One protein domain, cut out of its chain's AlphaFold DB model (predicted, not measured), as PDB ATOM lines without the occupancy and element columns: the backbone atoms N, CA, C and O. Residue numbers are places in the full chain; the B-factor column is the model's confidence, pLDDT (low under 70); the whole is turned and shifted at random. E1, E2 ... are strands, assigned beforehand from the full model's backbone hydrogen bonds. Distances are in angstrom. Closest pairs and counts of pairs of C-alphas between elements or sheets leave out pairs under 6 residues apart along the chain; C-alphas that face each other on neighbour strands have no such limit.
ATOM      1  N   LEU A   7      26.586  14.080   5.230       96.25
ATOM      2  CA  LEU A   7      25.795  13.392   6.242       96.25
ATOM      3  C   LEU A   7      25.880  14.208   7.534       96.25
ATOM      4  O   LEU A   7      26.968  14.613   7.937       96.25
ATOM      5  N   THR A   8      24.745  14.537   8.142       95.94
ATOM      6  CA  THR A   8      24.688  15.279   9.412       95.94
ATOM      7  C   THR A   8      23.776  14.543  10.376       95.94
ATOM      8  O   THR A   8      22.577  14.453  10.124       95.94
ATOM      9  N   LEU A   9      24.354  14.018  11.455       94.88
ATOM     10  CA  LEU A   9      23.603  13.390  12.539       94.88
ATOM     11  C   LEU A   9      22.769  14.457  13.249       94.88
ATOM     12  O   LEU A   9      23.311  15.476  13.673       94.88
ATOM     13  N   GLN A  10      21.465  14.217  13.343       92.12
ATOM     14  CA  GLN A  10      20.531  15.036  14.118       92.12
ATOM     15  C   GLN A  10      20.344  14.476  15.532       92.12
ATOM     16  O   GLN A  10      20.156  15.226  16.482       92.12
ATOM     17  N   GLY A  11      20.482  13.161  15.679       90.31
ATOM     18  CA  GLY A  11      20.536  12.470  16.958       90.31
ATOM     19  C   GLY A  11      21.105  11.065  16.785       90.31
ATOM     20  O   GLY A  11      21.307  10.594  15.664       90.31
ATOM     21  N   VAL A  12      21.437  10.426  17.904       91.25
ATOM     22  CA  VAL A  12      22.133   9.121  17.954       91.25
ATOM     23  C   VAL A  12      21.564   8.189  19.029       91.25
ATOM     24  O   VAL A  12      22.102   7.111  19.269       91.25
ATOM     25  N   GLY A  13      20.518   8.624  19.730       86.94
ATOM     26  CA  GLY A  13      19.861   7.857  20.775       86.94
ATOM     27  C   GLY A  13      18.878   6.832  20.209       86.94
ATOM     28  O   GLY A  13      18.363   6.979  19.108       86.94
ATOM     29  N   ALA A  14      18.576   5.803  20.995       80.38
ATOM     30  CA  ALA A  14      17.384   4.983  20.792       80.38
ATOM     31  C   ALA A  14      16.092   5.803  21.016       80.38
ATOM     32  O   ALA A  14      16.138   6.992  21.333       80.38
ATOM     33  N   MET A  15      14.929   5.160  20.932       66.50
ATOM     34  CA  MET A  15      13.681   5.760  21.401       66.50
ATOM     35  C   MET A  15      13.607   5.642  22.939       66.50
ATOM     36  O   MET A  15      13.680   4.539  23.472       66.50
ATOM     37  N   ASN A  16      13.509   6.773  23.658       65.50
ATOM     38  CA  ASN A  16      13.484   6.923  25.137       65.50
ATOM     39  C   ASN A  16      14.786   6.876  25.998       65.50
ATOM     40  O   ASN A  16      14.668   6.756  27.221       65.50
ATOM     41  N   PRO A  17      16.029   7.021  25.502       56.19
ATOM     42  CA  PRO A  17      17.188   7.190  26.374       56.19
ATOM     43  C   PRO A  17      17.293   8.644  26.879       56.19
ATOM     44  O   PRO A  17      17.153   9.586  26.101       56.19
ATOM     45  N   PRO A  18      17.634   8.873  28.159       66.00
ATOM     46  CA  PRO A  18      17.566  10.201  28.779       66.00
ATOM     47  C   PRO A  18      18.677  11.179  28.354       66.00
ATOM     48  O   PRO A  18      18.685  12.315  28.818       66.00
ATOM     49  N   ARG A  19      19.654  10.755  27.535       83.69
ATOM     50  CA  ARG A  19      20.888  11.531  27.284       83.69
ATOM     51  C   ARG A  19      21.026  12.108  25.880       83.69
ATOM     52  O   ARG A  19      21.693  13.126  25.729       83.69
ATOM     53  N   PHE A  20      20.452  11.466  24.868       86.12
ATOM     54  CA  PHE A  20      20.649  11.845  23.471       86.12
ATOM     55  C   PHE A  20      19.318  11.832  22.732       86.12
ATOM     56  O   PHE A  20      18.490  10.958  22.981       86.12
ATOM     57  N   ALA A  21      19.140  12.785  21.816       87.81
ATOM     58  CA  ALA A  21      17.978  12.822  20.939       87.81
ATOM     59  C   ALA A  21      17.908  11.550  20.066       87.81
ATOM     60  O   ALA A  21      18.969  10.975  19.775       87.81
ATOM     61  N   PRO A  22      16.702  11.122  19.641       87.56
ATOM     62  CA  PRO A  22      16.509   9.935  18.807       87.56
ATOM     63  C   PRO A  22      17.377   9.939  17.547       87.56
ATOM     64  O   PRO A  22      17.714  11.000  17.019       87.56
ATOM     65  N   ALA A  23      17.754   8.752  17.079       90.38
ATOM     66  CA  ALA A  23      18.568   8.567  15.889       90.38
ATOM     67  C   ALA A  23      17.925   9.264  14.687       90.38
ATOM     68  O   ALA A  23      16.763   9.049  14.381       90.38
ATOM     69  N   GLY A  24      18.691  10.117  14.014       92.00
ATOM     70  CA  GLY A  24      18.204  10.853  12.857       92.00
ATOM     71  C   GLY A  24      19.358  11.388  12.026       92.00
ATOM     72  O   GLY A  24      20.420  11.734  12.555       92.00
ATOM     73  N   LEU A  25      19.169  11.464  10.711       95.50
ATOM     74  CA  LEU A  25      20.230  11.804   9.766       95.50
ATOM     75  C   LEU A  25      19.705  12.704   8.649       95.50
ATOM     76  O   LEU A  25      18.741  12.378   7.970       95.50
ATOM     77  N   LEU A  26      20.397  13.815   8.390       96.00
ATOM     78  CA  LEU A  26      20.191  14.620   7.187       96.00
ATOM     79  C   LEU A  26      21.254  14.281   6.142       96.00
ATOM     80  O   LEU A  26      22.450  14.502   6.358       96.00
ATOM     81  N   LEU A  27      20.799  13.838   4.975       95.56
ATOM     82  CA  LEU A  27      21.595  13.703   3.764       95.56
ATOM     83  C   LEU A  27      21.441  14.951   2.892       95.56
ATOM     84  O   LEU A  27      20.332  15.363   2.551       95.56
ATOM     85  N   ARG A  28      22.574  15.525   2.481       94.94
ATOM     86  CA  ARG A  28      22.648  16.569   1.455       94.94
ATOM     87  C   ARG A  28      23.504  16.089   0.296       94.94
ATOM     88  O   ARG A  28      24.698  15.849   0.472       94.94
ATOM     89  N   CYS A  29      22.920  15.987  -0.891       93.12
ATOM     90  CA  CYS A  29      23.643  15.593  -2.097       93.12
ATOM     91  C   CYS A  29      22.974  16.195  -3.334       93.12
ATOM     92  O   CYS A  29      21.754  16.195  -3.429       93.12
ATOM     93  N   CYS A  30      23.760  16.726  -4.275       91.44
ATOM     94  CA  CYS A  30      23.255  17.254  -5.553       91.44
ATOM     95  C   CYS A  30      22.097  18.273  -5.436       91.44
ATOM     96  O   CYS A  30      21.258  18.349  -6.323       91.44
ATOM     97  N   GLY A  31      22.051  19.066  -4.359       90.62
ATOM     98  CA  GLY A  31      20.970  20.030  -4.108       90.62
ATOM     99  C   GLY A  31      19.747  19.451  -3.389       90.62
ATOM    100  O   GLY A  31      18.895  20.225  -2.973       90.62
ATOM    101  N   HIS A  32      19.699  18.136  -3.170       92.94
ATOM    102  CA  HIS A  32      18.638  17.472  -2.421       92.94
ATOM    103  C   HIS A  32      18.925  17.422  -0.922       92.94
ATOM    104  O   HIS A  32      20.084  17.333  -0.497       92.94
ATOM    105  N   ARG A  33      17.852  17.449  -0.132       94.75
ATOM    106  CA  ARG A  33      17.815  17.325   1.326       94.75
ATOM    107  C   ARG A  33      16.833  16.220   1.703       94.75
ATOM    108  O   ARG A  33      15.626  16.385   1.545       94.75
ATOM    109  N   VAL A  34      17.357  15.111   2.218       94.94
ATOM    110  CA  VAL A  34      16.561  13.956   2.657       94.94
ATOM    111  C   VAL A  34      16.838  13.688   4.125       94.94
ATOM    112  O   VAL A  34      18.003  13.656   4.526       94.94
ATOM    113  N   VAL A  35      15.786  13.508   4.916       94.69
ATOM    114  CA  VAL A  35      15.908  13.092   6.317       94.69
ATOM    115  C   VAL A  35      15.622  11.607   6.460       94.69
ATOM    116  O   VAL A  35      14.721  11.090   5.806       94.69
ATOM    117  N   PHE A  36      16.401  10.943   7.302       92.06
ATOM    118  CA  PHE A  36      16.125   9.606   7.801       92.06
ATOM    119  C   PHE A  36      15.757   9.744   9.264       92.06
ATOM    120  O   PHE A  36      16.539  10.353  10.005       92.06
ATOM    121  N   ASP A  37      14.619   9.167   9.636       88.31
ATOM    122  CA  ASP A  37      14.182   9.031  11.023       88.31
ATOM    123  C   ASP A  37      14.198  10.366  11.787       88.31
ATOM    124  O   ASP A  37      14.147  11.464  11.208       88.31
ATOM    125  N   GLY A  38      14.273  10.269  13.106       83.19
ATOM    126  CA  GLY A  38      14.460  11.375  14.014       83.19
ATOM    127  C   GLY A  38      13.299  11.486  14.981       83.19
ATOM    128  O   GLY A  38      12.465  10.609  15.172       83.19
ATOM    129  N   GLY A  39      13.218  12.624  15.641       80.81
ATOM    130  CA  GLY A  39      12.203  12.806  16.657       80.81
ATOM    131  C   GLY A  39      12.435  14.079  17.436       80.81
ATOM    132  O   GLY A  39      13.274  14.895  17.048       80.81
ATOM    133  N   PRO A  40      11.699  14.266  18.537       83.69
ATOM    134  CA  PRO A  40      11.818  15.462  19.356       83.69
ATOM    135  C   PRO A  40      13.277  15.737  19.748       83.69
ATOM    136  O   PRO A  40      13.928  14.900  20.372       83.69
ATOM    137  N   GLY A  41      13.795  16.909  19.367       85.12
ATOM    138  CA  GLY A  41      15.176  17.314  19.650       85.12
ATOM    139  C   GLY A  41      16.222  16.849  18.627       85.12
ATOM    140  O   GLY A  41      17.380  17.235  18.757       85.12
ATOM    141  N   ALA A  42      15.827  16.081  17.608       88.50
ATOM    142  CA  ALA A  42      16.637  15.703  16.444       88.50
ATOM    143  C   ALA A  42      16.097  16.363  15.157       88.50
ATOM    144  O   ALA A  42      16.066  15.761  14.080       88.50
ATOM    145  N   ASP A  43      15.630  17.607  15.267       86.88
ATOM    146  CA  ASP A  43      15.072  18.353  14.144       86.88
ATOM    147  C   ASP A  43      16.172  18.792  13.159       86.88
ATOM    148  O   ASP A  43      17.205  19.330  13.569       86.88
ATOM    149  N   PRO A  44      15.967  18.626  11.840       87.75
ATOM    150  CA  PRO A  44      16.916  19.112  10.852       87.75
ATOM    151  C   PRO A  44      16.981  20.650  10.852       87.75
ATOM    152  O   PRO A  44      15.984  21.322  11.135       87.75
ATOM    153  N   PRO A  45      18.113  21.244  10.425       86.75
ATOM    154  CA  PRO A  45      18.208  22.684  10.218       86.75
ATOM    155  C   PRO A  45      17.089  23.209   9.302       86.75
ATOM    156  O   PRO A  45      16.720  22.508   8.350       86.75
ATOM    157  N   PRO A  46      16.617  24.455   9.492       87.06
ATOM    158  CA  PRO A  46      15.523  25.025   8.712       87.06
ATOM    159  C   PRO A  46      15.675  24.898   7.186       87.06
ATOM    160  O   PRO A  46      16.775  24.842   6.621       87.06
ATOM    161  N   GLY A  47      14.533  24.891   6.502       87.94
ATOM    162  CA  GLY A  47      14.424  24.884   5.045       87.94
ATOM    163  C   GLY A  47      13.716  23.645   4.490       87.94
ATOM    164  O   GLY A  47      13.330  22.760   5.251       87.94
ATOM    165  N   PRO A  48      13.504  23.600   3.164       90.50
ATOM    166  CA  PRO A  48      12.720  22.548   2.537       90.50
ATOM    167  C   PRO A  48      13.442  21.202   2.601       90.50
ATOM    168  O   PRO A  48      14.669  21.131   2.490       90.50
ATOM    169  N   LEU A  49      12.651  20.147   2.767       92.06
ATOM    170  CA  LEU A  49      13.065  18.757   2.638       92.06
ATOM    171  C   LEU A  49      12.408  18.197   1.381       92.06
ATOM    172  O   LEU A  49      11.205  18.377   1.196       92.06
TER     173      LEU A  49
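What this domain is: This is residues 7 to 49 of the 79 residues of an uncharacterized protein of Streptomyces sp. 70 (UniProt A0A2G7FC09). What shape is this? With little regular structure, it is a rod: a small sheet, E1-E2-E3, with loop 12 to 23 at one end and residues 38 to 49 folding back over one face. What is printed? The 43 residues have no named helix; the all-strand class rests on 17 residues in E1, E2 and E3, a meander, each strand the antiparallel neighbour of the one before. How compact? Only just compact, close to loose: radius of gyration of the C-alphas 10.7 A, spans 35 by 16 by 11 A.

Where its parts are: Where is inner strand E2? Residues 24 to 29, 16.6 A. Where are the edge strands? E1, residues 7 to 11, 12.0 A, begins at C-alpha 7 (25.795, 13.392, 6.242); E3, residues 32 to 37, 16.5 A, ends at C-alpha 37 (14.182, 9.031, 11.023).

How they stand to each other: How do E2 and E3 pair? This hairpin is antiparallel at 164 degrees; N 27 and O 34, 2.8 A, are within hydrogen-bond range. And E1 and E2? This hairpin is antiparallel at 162 degrees, with N 10 and O 24 at 2.8 A.

The domain as a whole: What is farthest apart? The C-alphas of Pro 18 and Cys 30, 35.5 A. Which links are long? E1 to E2; E2 to E3 is tight, and the printed part has no cut. Where is confidence low? Residues 15 to 18 have pLDDT under 70.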